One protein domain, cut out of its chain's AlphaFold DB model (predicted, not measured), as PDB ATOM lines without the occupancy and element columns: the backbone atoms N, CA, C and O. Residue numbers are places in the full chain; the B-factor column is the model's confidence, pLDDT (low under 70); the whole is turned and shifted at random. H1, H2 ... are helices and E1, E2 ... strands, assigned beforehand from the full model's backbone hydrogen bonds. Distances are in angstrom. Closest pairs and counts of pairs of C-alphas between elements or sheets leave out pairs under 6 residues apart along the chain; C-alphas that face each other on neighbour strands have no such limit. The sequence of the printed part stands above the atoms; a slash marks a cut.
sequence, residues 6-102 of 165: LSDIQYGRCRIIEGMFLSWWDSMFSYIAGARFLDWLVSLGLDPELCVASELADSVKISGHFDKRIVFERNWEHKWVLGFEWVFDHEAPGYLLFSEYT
ATOM      1  N   LEU A   6     -21.635   5.587  31.640       88.19
ATOM      2  CA  LEU A   6     -22.693   5.993  32.562       88.19
ATOM      3  C   LEU A   6     -23.803   6.772  31.852       88.19
ATOM      4  O   LEU A   6     -24.979   6.576  32.146       88.19
ATOM      5  N   SER A   7     -23.448   7.597  30.864       88.56
ATOM      6  CA  SER A   7     -24.428   8.313  30.045       88.56
ATOM      7  C   SER A   7     -25.220   7.362  29.148       88.56
ATOM      8  O   SER A   7     -26.433   7.509  29.013       88.56
ATOM      9  N   ASP A   8     -24.569   6.348  28.575       88.38
ATOM     10  CA  ASP A   8     -25.257   5.371  27.732       88.38
ATOM     11  C   ASP A   8     -26.224   4.494  28.555       88.38
ATOM     12  O   ASP A   8     -27.309   4.177  28.062       88.38
ATOM     13  N   ILE A   9     -25.895   4.195  29.819       86.94
ATOM     14  CA  ILE A   9     -26.808   3.540  30.773       86.94
ATOM     15  C   ILE A   9     -27.973   4.474  31.134       86.94
ATOM     16  O   ILE A   9     -29.129   4.085  31.005       86.94
ATOM     17  N   GLN A  10     -27.695   5.723  31.525       88.88
ATOM     18  CA  GLN A  10     -28.708   6.695  31.967       88.88
ATOM     19  C   GLN A  10     -29.791   6.972  30.917       88.88
ATOM     20  O   GLN A  10     -30.942   7.226  31.271       88.88
ATOM     21  N   TYR A  11     -29.409   6.956  29.637       87.44
ATOM     22  CA  TYR A  11     -30.302   7.179  28.500       87.44
ATOM     23  C   TYR A  11     -30.771   5.879  27.837       87.44
ATOM     24  O   TYR A  11     -31.228   5.913  26.693       87.44
ATOM     25  N   GLY A  12     -30.621   4.741  28.517       80.94
ATOM     26  CA  GLY A  12     -31.239   3.483  28.122       80.94
ATOM     27  C   GLY A  12     -30.727   2.876  26.815       80.94
ATOM     28  O   GLY A  12     -31.400   2.067  26.179       80.94
ATOM     29  N   ARG A  13     -29.510   3.231  26.390       83.06
ATOM     30  CA  ARG A  13     -28.926   2.744  25.126       83.06
ATOM     31  C   ARG A  13     -28.373   1.329  25.225       83.06
ATOM     32  O   ARG A  13     -28.058   0.719  24.202       83.06
ATOM     33  N   CYS A  14     -28.238   0.818  26.444       82.81
ATOM     34  CA  CYS A  14     -27.668  -0.491  26.729       82.81
ATOM     35  C   CYS A  14     -28.695  -1.633  26.694       82.81
ATOM     36  O   CYS A  14     -28.274  -2.786  26.623       82.81
ATOM     37  N   ARG A  15     -30.006  -1.334  26.704       83.62
ATOM     38  CA  ARG A  15     -31.099  -2.329  26.685       83.62
ATOM     39  C   ARG A  15     -30.958  -3.382  27.792       83.62
ATOM     40  O   ARG A  15     -31.130  -4.583  27.565       83.62
ATOM     41  N   ILE A  16     -30.591  -2.933  28.990       85.69
ATOM     42  CA  ILE A  16     -30.287  -3.820  30.114       85.69
ATOM     43  C   ILE A  16     -31.559  -4.520  30.594       85.69
ATOM     44  O   ILE A  16     -31.529  -5.724  30.839       85.69
ATOM     45  N   ILE A  17     -32.681  -3.803  30.669       84.88
ATOM     46  CA  ILE A  17     -33.992  -4.318  31.079       84.88
ATOM     47  C   ILE A  17     -34.478  -5.392  30.105       84.88
ATOM     48  O   ILE A  17     -34.957  -6.440  30.535       84.88
ATOM     49  N   GLU A  18     -34.302  -5.171  28.800       80.19
ATOM     50  CA  GLU A  18     -34.618  -6.169  27.774       80.19
ATOM     51  C   GLU A  18     -33.796  -7.448  28.003       80.19
ATOM     52  O   GLU A  18     -34.368  -8.524  28.170       80.19
ATOM     53  N   GLY A  19     -32.467  -7.351  28.116       79.44
ATOM     54  CA  GLY A  19     -31.618  -8.520  28.381       79.44
ATOM     55  C   GLY A  19     -31.937  -9.224  29.709       79.44
ATOM     56  O   GLY A  19     -31.945 -10.459  29.786       79.44
ATOM     57  N   MET A  20     -32.250  -8.439  30.741       80.62
ATOM     58  CA  MET A  20     -32.583  -8.921  32.075       80.62
ATOM     59  C   MET A  20     -33.928  -9.642  32.117       80.62
ATOM     60  O   MET A  20     -34.050 -10.582  32.879       80.62
ATOM     61  N   PHE A  21     -34.928  -9.270  31.317       77.88
ATOM     62  CA  PHE A  21     -36.256  -9.901  31.388       77.88
ATOM     63  C   PHE A  21     -36.572 -10.861  30.237       77.88
ATOM     64  O   PHE A  21     -37.447 -11.719  30.379       77.88
ATOM     65  N   LEU A  22     -35.811 -10.819  29.138       71.25
ATOM     66  CA  LEU A  22     -35.903 -11.816  28.065       71.25
ATOM     67  C   LEU A  22     -35.562 -13.226  28.556       71.25
ATOM     68  O   LEU A  22     -36.223 -14.191  28.188       71.25
ATOM     69  N   SER A  23     -34.533 -13.345  29.395       65.81
ATOM     70  CA  SER A  23     -33.993 -14.636  29.836       65.81
ATOM     71  C   SER A  23     -34.686 -15.222  31.074       65.81
ATOM     72  O   SER A  23     -34.374 -16.344  31.474       65.81
ATOM     73  N   TRP A  24     -35.620 -14.485  31.686       67.50
ATOM     74  CA  TRP A  24     -36.222 -14.848  32.971       67.50
ATOM     75  C   TRP A  24     -37.647 -15.338  32.769       67.50
ATOM     76  O   TRP A  24     -38.461 -14.663  32.145       67.50
ATOM     77  N   TRP A  25     -37.949 -16.513  33.310       65.12
ATOM     78  CA  TRP A  25     -39.248 -17.177  33.148       65.12
ATOM     79  C   TRP A  25     -40.165 -16.985  34.360       65.12
ATOM     80  O   TRP A  25     -41.385 -17.049  34.239       65.12
ATOM     81  N   ASP A  26     -39.590 -16.677  35.520       72.31
ATOM     82  CA  ASP A  26     -40.314 -16.532  36.779       72.31
ATOM     83  C   ASP A  26     -40.479 -15.052  37.159       72.31
ATOM     84  O   ASP A  26     -39.503 -14.305  37.304       72.31
ATOM     85  N   SER A  27     -41.737 -14.649  37.346       76.00
ATOM     86  CA  SER A  27     -42.114 -13.297  37.757       76.00
ATOM     87  C   SER A  27     -41.575 -12.944  39.149       76.00
ATOM     88  O   SER A  27     -41.064 -11.844  39.333       76.00
ATOM     89  N   MET A  28     -41.568 -13.870  40.114       76.56
ATOM     90  CA  MET A  28     -41.055 -13.606  41.464       76.56
ATOM     91  C   MET A  28     -39.561 -13.269  41.430       76.56
ATOM     92  O   MET A  28     -39.113 -12.300  42.047       76.56
ATOM     93  N   PHE A  29     -38.784 -14.043  40.671       79.00
ATOM     94  CA  PHE A  29     -37.360 -13.775  40.495       79.00
ATOM     95  C   PHE A  29     -37.121 -12.446  39.764       79.00
ATOM     96  O   PHE A  29     -36.174 -11.734  40.106       79.00
ATOM     97  N   SER A  30     -38.007 -12.050  38.844       84.69
ATOM     98  CA  SER A  30     -37.894 -10.773  38.129       84.69
ATOM     99  C   SER A  30     -37.853  -9.557  39.059       84.69
ATOM    100  O   SER A  30     -37.027  -8.669  38.852       84.69
ATOM    101  N   TYR A  31     -38.654  -9.548  40.131       86.81
ATOM    102  CA  TYR A  31     -38.667  -8.459  41.111       86.81
ATOM    103  C   TYR A  31     -37.381  -8.401  41.940       86.81
ATOM    104  O   TYR A  31     -36.910  -7.321  42.292       86.81
ATOM    105  N   ILE A  32     -36.766  -9.554  42.219       87.69
ATOM    106  CA  ILE A  32     -35.463  -9.613  42.900       87.69
ATOM    107  C   ILE A  32     -34.371  -9.037  41.988       87.69
ATOM    108  O   ILE A  32     -33.509  -8.287  42.451       87.69
ATOM    109  N   ALA A  33     -34.404  -9.376  40.696       87.38
ATOM    110  CA  ALA A  33     -33.477  -8.841  39.703       87.38
ATOM    111  C   ALA A  33     -33.637  -7.326  39.553       87.38
ATOM    112  O   ALA A  33     -32.656  -6.589  39.635       87.38
ATOM    113  N   GLY A  34     -34.883  -6.870  39.401       90.50
ATOM    114  CA  GLY A  34     -35.214  -5.461  39.264       90.50
ATOM    115  C   GLY A  34     -34.801  -4.647  40.485       90.50
ATOM    116  O   GLY A  34     -34.185  -3.600  40.320       90.50
ATOM    117  N   ALA A  35     -35.017  -5.149  41.705       90.75
ATOM    118  CA  ALA A  35     -34.540  -4.489  42.922       90.75
ATOM    119  C   ALA A  35     -33.010  -4.314  42.926       90.75
ATOM    120  O   ALA A  35     -32.515  -3.213  43.145       90.75
ATOM    121  N   ARG A  36     -32.255  -5.373  42.595       91.88
ATOM    122  CA  ARG A  36     -30.784  -5.300  42.504       91.88
ATOM    123  C   ARG A  36     -30.310  -4.340  41.419       91.88
ATOM    124  O   ARG A  36     -29.292  -3.678  41.596       91.88
ATOM    125  N   PHE A  37     -31.022  -4.281  40.299       91.56
ATOM    126  CA  PHE A  37     -30.724  -3.350  39.219       91.56
ATOM    127  C   PHE A  37     -30.940  -1.896  39.655       91.56
ATOM    128  O   PHE A  37     -30.067  -1.061  39.434       91.56
ATOM    129  N   LEU A  38     -32.048  -1.600  40.335       92.81
ATOM    130  CA  LEU A  38     -32.319  -0.267  40.877       92.81
ATOM    131  C   LEU A  38     -31.271   0.140  41.925       92.81
ATOM    132  O   LEU A  38     -30.747   1.250  41.854       92.81
ATOM    133  N   ASP A  39     -30.905  -0.764  42.838       92.94
ATOM    134  CA  ASP A  39     -29.839  -0.527  43.821       92.94
ATOM    135  C   ASP A  39     -28.497  -0.233  43.134       92.94
ATOM    136  O   ASP A  39     -27.755   0.664  43.546       92.94
ATOM    137  N   TRP A  40     -28.190  -0.958  42.054       93.38
ATOM    138  CA  TRP A  40     -26.990  -0.732  41.255       93.38
ATOM    139  C   TRP A  40     -26.996   0.648  40.586       93.38
ATOM    140  O   TRP A  40     -25.999   1.362  40.693       93.38
ATOM    141  N   LEU A  41     -28.113   1.078  39.987       91.81
ATOM    142  CA  LEU A  41     -28.241   2.424  39.410       91.81
ATOM    143  C   LEU A  41     -28.025   3.518  40.463       91.81
ATOM    144  O   LEU A  41     -27.241   4.442  40.240       91.81
ATOM    145  N   VAL A  42     -28.643   3.374  41.638       91.75
ATOM    146  CA  VAL A  42     -28.463   4.315  42.755       91.75
ATOM    147  C   VAL A  42     -27.005   4.342  43.221       91.75
ATOM    148  O   VAL A  42     -26.462   5.418  43.466       91.75
ATOM    149  N   SER A  43     -26.336   3.186  43.292       92.69
ATOM    150  CA  SER A  43     -24.918   3.109  43.678       92.69
ATOM    151  C   SER A  43     -23.975   3.808  42.692       92.69
ATOM    152  O   SER A  43     -22.909   4.280  43.086       92.69
ATOM    153  N   LEU A  44     -24.384   3.913  41.424       90.12
ATOM    154  CA  LEU A  44     -23.668   4.631  40.372       90.12
ATOM    155  C   LEU A  44     -24.023   6.125  40.311       90.12
ATOM    156  O   LEU A  44     -23.456   6.848  39.495       90.12
ATOM    157  N   GLY A  45     -24.943   6.600  41.158       90.06
ATOM    158  CA  GLY A  45     -25.436   7.979  41.129       90.06
ATOM    159  C   GLY A  45     -26.329   8.287  39.925       90.06
ATOM    160  O   GLY A  45     -26.467   9.453  39.559       90.06
ATOM    161  N   LEU A  46     -26.904   7.256  39.302       90.31
ATOM    162  CA  LEU A  46     -27.804   7.377  38.160       90.31
ATOM    163  C   LEU A  46     -29.253   7.502  38.633       90.31
ATOM    164  O   LEU A  46     -29.630   6.931  39.657       90.31
ATOM    165  N   ASP A  47     -30.070   8.227  37.870       90.25
ATOM    166  CA  ASP A  47     -31.507   8.336  38.130       90.25
ATOM    167  C   ASP A  47     -32.230   7.082  37.604       90.25
ATOM    168  O   ASP A  47     -32.279   6.885  36.380       90.25
ATOM    169  N   PRO A  48     -32.801   6.238  38.488       89.31
ATOM    170  CA  PRO A  48     -33.487   5.024  38.071       89.31
ATOM    171  C   PRO A  48     -34.741   5.302  37.246       89.31
ATOM    172  O   PRO A  48     -35.055   4.529  36.346       89.31
ATOM    173  N   GLU A  49     -35.446   6.404  37.516       90.50
ATOM    174  CA  GLU A  49     -36.678   6.751  36.808       90.50
ATOM    175  C   GLU A  49     -36.376   7.099  35.350       90.50
ATOM    176  O   GLU A  49     -36.957   6.516  34.435       90.50
ATOM    177  N   LEU A  50     -35.400   7.982  35.127       89.56
ATOM    178  CA  LEU A  50     -34.965   8.368  33.787       89.56
ATOM    179  C   LEU A  50     -34.360   7.189  33.005       89.56
ATOM    180  O   LEU A  50     -34.627   7.038  31.810       89.56
ATOM    181  N   CYS A  51     -33.575   6.335  33.667       89.69
ATOM    182  CA  CYS A  51     -32.992   5.146  33.045       89.69
ATOM    183  C   CYS A  51     -34.076   4.161  32.588       89.69
ATOM    184  O   CYS A  51     -34.084   3.739  31.435       89.69
ATOM    185  N   VAL A  52     -35.024   3.819  33.465       87.62
ATOM    186  CA  VAL A  52     -36.090   2.866  33.132       87.62
ATOM    187  C   VAL A  52     -37.034   3.452  32.082       87.62
ATOM    188  O   VAL A  52     -37.380   2.769  31.122       87.62
ATOM    189  N   ALA A  53     -37.409   4.728  32.206       87.81
ATOM    190  CA  ALA A  53     -38.273   5.390  31.233       87.81
ATOM    191  C   ALA A  53     -37.640   5.450  29.834       87.81
ATOM    192  O   ALA A  53     -38.332   5.231  28.841       87.81
ATOM    193  N   SER A  54     -36.333   5.716  29.747       87.12
ATOM    194  CA  SER A  54     -35.623   5.741  28.462       87.12
ATOM    195  C   SER A  54     -35.496   4.351  27.836       87.12
ATOM    196  O   SER A  54     -35.744   4.213  26.640       87.12
ATOM    197  N   GLU A  55     -35.210   3.310  28.622       85.38
ATOM    198  CA  GLU A  55     -35.175   1.933  28.108       85.38
ATOM    199  C   GLU A  55     -36.548   1.435  27.635       85.38
ATOM    200  O   GLU A  55     -36.646   0.767  26.604       85.38
ATOM    201  N   LEU A  56     -37.621   1.783  28.352       80.44
ATOM    202  CA  LEU A  56     -38.987   1.395  27.987       80.44
ATOM    203  C   LEU A  56     -39.547   2.195  26.801       80.44
ATOM    204  O   LEU A  56     -40.397   1.693  26.069       80.44
ATOM    205  N   ALA A  57     -39.073   3.421  26.566       79.38
ATOM    206  CA  ALA A  57     -39.482   4.202  25.399       79.38
ATOM    207  C   ALA A  57     -39.076   3.519  24.077       79.38
ATOM    208  O   ALA A  57     -39.838   3.536  23.108       79.38
ATOM    209  N   ASP A  58     -37.915   2.860  24.059       68.50
ATOM    210  CA  ASP A  58     -37.405   2.128  22.894       68.50
ATOM    211  C   ASP A  58     -37.886   0.662  22.834       68.50
ATOM    212  O   ASP A  58     -37.711  -0.013  21.811       68.50
ATOM    213  N   SER A  59     -38.549   0.158  23.884       62.16
ATOM    214  CA  SER A  59     -38.957  -1.251  24.012       62.16
ATOM    215  C   SER A  59     -40.206  -1.636  23.205       62.16
ATOM    216  O   SER A  59     -40.617  -2.798  23.219       62.16
ATOM    217  N   VAL A  60     -40.794  -0.698  22.451       51.44
ATOM    218  CA  VAL A  60     -42.017  -0.867  21.628       51.44
ATOM    219  C   VAL A  60     -41.891  -1.977  20.558       51.44
ATOM    220  O   VAL A  60     -42.871  -2.347  19.922       51.44
ATOM    221  N   LYS A  61     -40.707  -2.574  20.364       49.97
ATOM    222  CA  LYS A  61     -40.461  -3.643  19.377       49.97
ATOM    223  C   LYS A  61     -40.336  -5.066  19.937       49.97
ATOM    224  O   LYS A  61     -40.076  -5.977  19.156       49.97
ATOM    225  N   ILE A  62     -40.526  -5.290  21.238       50.69
ATOM    226  CA  ILE A  62     -40.370  -6.634  21.839       50.69
ATOM    227  C   ILE A  62     -41.637  -7.509  21.641       50.69
ATOM    228  O   ILE A  62     -41.606  -8.728  21.820       50.69
ATOM    229  N   SER A  63     -42.755  -6.924  21.191       46.66
ATOM    230  CA  SER A  63     -44.083  -7.559  21.130       46.66
ATOM    231  C   SER A  63     -44.313  -8.475  19.914       46.66
ATOM    232  O   SER A  63     -45.268  -8.300  19.156       46.66
ATOM    233  N   GLY A  64     -43.433  -9.451  19.706       47.09
ATOM    234  CA  GLY A  64     -43.707 -10.581  18.811       47.09
ATOM    235  C   GLY A  64     -43.967 -11.898  19.545       47.09
ATOM    236  O   GLY A  64     -44.682 -12.751  19.028       47.09
ATOM    237  N   HIS A  65     -43.375 -12.082  20.732       45.62
ATOM    238  CA  HIS A  65     -43.199 -13.425  21.299       45.62
ATOM    239  C   HIS A  65     -43.344 -13.534  22.820       45.62
ATOM    240  O   HIS A  65     -43.110 -14.614  23.356       45.62
ATOM    241  N   PHE A  66     -43.712 -12.463  23.530       55.59
ATOM    242  CA  PHE A  66     -43.727 -12.491  24.992       55.59
ATOM    243  C   PHE A  66     -45.006 -11.894  25.570       55.59
ATOM    244  O   PHE A  66     -45.216 -10.684  25.513       55.59
ATOM    245  N   ASP A  67     -45.779 -12.752  26.230       69.25
ATOM    246  CA  ASP A  67     -46.899 -12.431  27.122       69.25
ATOM    247  C   ASP A  67     -46.400 -11.782  28.433       69.25
ATOM    248  O   ASP A  67     -46.858 -12.117  29.520       69.25
ATOM    249  N   LYS A  68     -45.392 -10.901  28.376       73.69
ATOM    250  CA  LYS A  68     -44.754 -10.278  29.547       73.69
ATOM    251  C   LYS A  68     -44.951  -8.770  29.516       73.69
ATOM    252  O   LYS A  68     -44.554  -8.093  28.571       73.69
ATOM    253  N   ARG A  69     -45.503  -8.234  30.595       78.75
ATOM    254  CA  ARG A  69     -45.644  -6.808  30.869       78.75
ATOM    255  C   ARG A  69     -44.627  -6.398  31.922       78.75
ATOM    256  O   ARG A  69     -44.668  -6.877  33.049       78.75
ATOM    257  N   ILE A  70     -43.742  -5.473  31.571       82.50
ATOM    258  CA  ILE A  70     -42.813  -4.881  32.536       82.50
ATOM    259  C   ILE A  70     -43.608  -3.967  33.474       82.50
ATOM    260  O   ILE A  70     -44.398  -3.131  33.028       82.50
ATOM    261  N   VAL A  71     -43.401  -4.145  34.774       84.12
ATOM    262  CA  VAL A  71     -44.001  -3.349  35.842       84.12
ATOM    263  C   VAL A  71     -42.912  -2.467  36.428       84.12
ATOM    264  O   VAL A  71     -41.912  -2.964  36.944       84.12
ATOM    265  N   PHE A  72     -43.115  -1.156  36.342       87.81
ATOM    266  CA  PHE A  72     -42.285  -0.159  37.000       87.81
ATOM    267  C   PHE A  72     -43.188   0.827  37.737       87.81
ATOM    268  O   PHE A  72     -43.895   1.616  37.111       87.81
ATOM    269  N   GLU A  73     -43.206   0.751  39.066       89.06
ATOM    270  CA  GLU A  73     -44.098   1.556  39.904       89.06
ATOM    271  C   GLU A  73     -43.466   1.900  41.252       89.06
ATOM    272  O   GLU A  73     -42.428   1.357  41.639       89.06
ATOM    273  N   ARG A  74     -44.092   2.824  41.988       87.69
ATOM    274  CA  ARG A  74     -43.735   3.082  43.384       87.69
ATOM    275  C   ARG A  74     -44.638   2.283  44.304       87.69
ATOM    276  O   ARG A  74     -45.859   2.365  44.199       87.69
ATOM    277  N   ASN A  75     -44.032   1.578  45.250       87.06
ATOM    278  CA  ASN A  75     -44.779   0.924  46.313       87.06
ATOM    279  C   ASN A  75     -45.344   1.951  47.320       87.06
ATOM    280  O   ASN A  75     -45.076   3.154  47.260       87.06
ATOM    281  N   TRP A  76     -46.097   1.450  48.299       83.00
ATOM    282  CA  TRP A  76     -46.675   2.237  49.393       83.00
ATOM    283  C   TRP A  76     -45.630   2.926  50.295       83.00
ATOM    284  O   TRP A  76     -45.962   3.884  50.985       83.00
ATOM    285  N   GLU A  77     -44.368   2.487  50.262       89.44
ATOM    286  CA  GLU A  77     -43.232   3.120  50.950       89.44
ATOM    287  C   GLU A  77     -42.500   4.156  50.072       89.44
ATOM    288  O   GLU A  77     -41.426   4.629  50.441       89.44
ATOM    289  N   HIS A  78     -43.037   4.487  48.894       83.69
ATOM    290  CA  HIS A  78     -42.406   5.338  47.878       83.69
ATOM    291  C   HIS A  78     -41.078   4.812  47.306       83.69
ATOM    292  O   HIS A  78     -40.336   5.576  46.684       83.69
ATOM    293  N   LYS A  79     -40.784   3.519  47.461       87.25
ATOM    294  CA  LYS A  79     -39.644   2.858  46.818       87.25
ATOM    295  C   LYS A  79     -40.024   2.394  45.421       87.25
ATOM    296  O   LYS A  79     -41.136   1.914  45.196       87.25
ATOM    297  N   TRP A  80     -39.078   2.520  44.502       88.81
ATOM    298  CA  TRP A  80     -39.215   1.996  43.152       88.81
ATOM    299  C   TRP A  80     -39.217   0.472  43.162       88.81
ATOM    300  O   TRP A  80     -38.391  -0.160  43.817       88.81
ATOM    301  N   VAL A  81     -40.149  -0.097  42.411       89.75
ATOM    302  CA  VAL A  81     -40.268  -1.527  42.166       89.75
ATOM    303  C   VAL A  81     -40.195  -1.738  40.664       89.75
ATOM    304  O   VAL A  81     -40.898  -1.073  39.907       89.75
ATOM    305  N   LEU A  82     -39.331  -2.661  40.250       89.75
ATOM    306  CA  LEU A  82     -39.164  -3.070  38.863       89.75
ATOM    307  C   LEU A  82     -39.275  -4.593  38.781       89.75
ATOM    308  O   LEU A  82     -38.624  -5.299  39.549       89.75
ATOM    309  N   GLY A  83     -40.064  -5.087  37.839       86.38
ATOM    310  CA  GLY A  83     -40.221  -6.510  37.557       86.38
ATOM    311  C   GLY A  83     -40.993  -6.718  36.261       86.38
ATOM    312  O   GLY A  83     -41.230  -5.770  35.513       86.38
ATOM    313  N   PHE A  84     -41.414  -7.948  35.999       83.81
ATOM    314  CA  PHE A  84     -42.425  -8.209  34.987       83.81
ATOM    315  C   PHE A  84     -43.510  -9.128  35.530       83.81
ATOM    316  O   PHE A  84     -43.271 -10.063  36.298       83.81
ATOM    317  N   GLU A  85     -44.715  -8.856  35.071       80.12
ATOM    318  CA  GLU A  85     -45.856  -9.733  35.191       80.12
ATOM    319  C   GLU A  85     -46.105 -10.361  33.844       80.12
ATOM    320  O   GLU A  85     -45.730  -9.834  32.796       80.12
ATOM    321  N   TRP A  86     -46.773 -11.491  33.864       72.06
ATOM    322  CA  TRP A  86     -47.235 -12.061  32.631       72.06
ATOM    323  C   TRP A  86     -48.690 -11.701  32.395       72.06
ATOM    324  O   TRP A  86     -49.518 -11.749  33.305       72.06
ATOM    325  N   VAL A  87     -48.990 -11.336  31.159       70.44
ATOM    326  CA  VAL A  87     -50.308 -10.887  30.741       70.44
ATOM    327  C   VAL A  87     -50.818 -11.862  29.709       70.44
ATOM    328  O   VAL A  87     -50.238 -12.006  28.641       70.44
ATOM    329  N   PHE A  88     -51.911 -12.530  30.051       59.94
ATOM    330  CA  PHE A  88     -52.583 -13.432  29.138       59.94
ATOM    331  C   PHE A  88     -53.324 -12.607  28.086       59.94
ATOM    332  O   PHE A  88     -54.251 -11.870  28.426       59.94
ATOM    333  N   ASP A  89     -52.919 -12.713  26.823       63.22
ATOM    334  CA  ASP A  89     -53.658 -12.086  25.737       63.22
ATOM    335  C   ASP A  89     -54.903 -12.925  25.410       63.22
ATOM    336  O   ASP A  89     -54.837 -14.014  24.836       63.22
ATOM    337  N   HIS A  90     -56.066 -12.419  25.818       56.03
ATOM    338  CA  HIS A  90     -57.357 -13.052  25.558       56.03
ATOM    339  C   HIS A  90     -57.748 -13.034  24.071       56.03
ATOM    340  O   HIS A  90     -58.645 -13.778  23.671       56.03
ATOM    341  N   GLU A  91     -57.084 -12.212  23.256       59.22
ATOM    342  CA  GLU A  91     -57.317 -12.096  21.815       59.22
ATOM    343  C   GLU A  91     -56.373 -12.993  20.994       59.22
ATOM    344  O   GLU A  91     -56.532 -13.115  19.775       59.22
ATOM    345  N   ALA A  92     -55.434 -13.688  21.649       57.78
ATOM    346  CA  ALA A  92     -54.495 -14.575  20.977       57.78
ATOM    347  C   ALA A  92     -55.211 -15.771  20.303       57.78
ATOM    348  O   ALA A  92     -56.054 -16.444  20.921       57.78
ATOM    349  N   PRO A  93     -54.863 -16.111  19.045       51.59
ATOM    350  CA  PRO A  93     -55.426 -17.273  18.368       51.59
ATOM    351  C   PRO A  93     -55.108 -18.557  19.151       51.59
ATOM    352  O   PRO A  93     -53.948 -18.937  19.283       51.59
ATOM    353  N   GLY A  94     -56.138 -19.243  19.658       52.78
ATOM    354  CA  GLY A  94     -55.986 -20.482  20.439       52.78
ATOM    355  C   GLY A  94     -56.302 -20.360  21.934       52.78
ATOM    356  O   GLY A  94     -56.366 -21.391  22.603       52.78
ATOM    357  N   TYR A  95     -56.595 -19.152  22.433       52.00
ATOM    358  CA  TYR A  95     -56.981 -18.876  23.827       52.00
ATOM    359  C   TYR A  95     -58.054 -19.842  24.378       52.00
ATOM    360  O   TYR A  95     -57.871 -20.469  25.422       52.00
ATOM    361  N   LEU A  96     -59.152 -20.027  23.635       50.12
ATOM    362  CA  LEU A  96     -60.281 -20.887  24.026       50.12
ATOM    363  C   LEU A  96     -59.931 -22.382  24.088       50.12
ATOM    364  O   LEU A  96     -60.558 -23.126  24.834       50.12
ATOM    365  N   LEU A  97     -58.939 -22.837  23.318       51.53
ATOM    366  CA  LEU A  97     -58.567 -24.253  23.279       51.53
ATOM    367  C   LEU A  97     -57.724 -24.651  24.503       51.53
ATOM    368  O   LEU A  97     -57.798 -25.788  24.969       51.53
ATOM    369  N   PHE A  98     -56.926 -23.712  25.020       47.81
ATOM    370  CA  PHE A  98     -55.990 -23.939  26.124       47.81
ATOM    371  C   PHE A  98     -56.679 -23.900  27.498       47.81
ATOM    372  O   PHE A  98     -56.294 -24.649  28.395       47.81
ATOM    373  N   SER A  99     -57.716 -23.069  27.660       51.62
ATOM    374  CA  SER A  99     -58.461 -22.938  28.922       51.62
ATOM    375  C   SER A  99     -59.315 -24.168  29.253       51.62
ATOM    376  O   SER A  99     -59.474 -24.498  30.427       51.62
ATOM    377  N   GLU A 100     -59.823 -24.877  28.239       49.16
ATOM    378  CA  GLU A 100     -60.665 -26.067  28.426       49.16
ATOM    379  C   GLU A 100     -59.866 -27.381  28.493       49.16
ATOM    380  O   GLU A 100     -60.311 -28.344  29.119       49.16
ATOM    381  N   TYR A 101     -58.678 -27.439  27.880       48.28
ATOM    382  CA  TYR A 101     -57.949 -28.693  27.677       48.28
ATOM    383  C   TYR A 101     -56.440 -28.565  27.919       48.28
ATOM    384  O   TYR A 101     -55.629 -28.953  27.078       48.28
ATOM    385  N   THR A 102     -56.044 -28.120  29.112       50.03
ATOM    386  CA  THR A 102     -54.632 -28.029  29.547       50.03
ATOM    387  C   THR A 102     -53.846 -29.348  29.446       50.03
ATOM    388  O   THR A 102     -52.621 -29.332  29.477       50.03
TER     389      THR A 102
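AT A GLANCE: This is residues 6 to 102 of the 165 residues of an uncharacterized protein of Alternaria tenuissima (UniProt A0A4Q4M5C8). A small body is built on a hairpin of two strands, E1 and E2, with the long helix H3 packed on it, mainly at E2; H2 and H4 come close to the hairpin too, and H1 packs on H4. A tail, residues 90 to 102 with the short helix H5, sticks out and makes the length. The printed part has 97 residues, in the order H1 H2 H3 H4 E1 E2 H5; the sheet E1 - E2 is antiparallel and the class is mixed, helices and strands. It is only just loose, close to compact, with a radius of gyration of the C-alphas of 15.4 A and spans of 51 by 29 by 20 A.

IN THESE COORDINATES: Find C-alpha 6 at (-22.693, 5.993, 32.562), where H1, residues 6 to 10, begins. H2 follows at 16 to 22, then H3 at 27 to 43, 24.5 A long, and H4 at 48 to 57, 14.0 A. E1, 68 to 74, and E2, 80 to 86, are 19.3 A each. H5, 95 to 100, ends at (-60.665, -26.067, 28.426).

HOW THE PARTS SIT: Look first at the hairpin E1 and E2: N 71 and O 83 are 2.8 A apart, within hydrogen-bond range. H3 and E2 have 21 pairs of C-alphas within 8 A, the closest being those of Tyr 31 and Gly 83, 4.3 A apart. H4 touches H1, closest C-alphas Gln 10 and Cys 51, 4.7 A. H3 and H4 only just touch, with 3 pairs within 8 A, and only at the corner, closest C-alphas Leu 41 and Pro 48, 6.0 A. H2 and H4 only just touch, with 3 pairs, closest C-alphas Ile 17 and Glu 55, 7.0 A. Every O i to N i+4 pair is within hydrogen-bond range in H1, H2 and H4, against 12 of 13 in H3 and 1 of 2 in H5.

THE WHOLE: Residues 90 to 102 stand free; the body without them spans 37 by 29 by 18 A. The printed part has no cut, and no link is long. Confidence is under 70 at residues 23 to 25, 58 to 67 and 88 to 102.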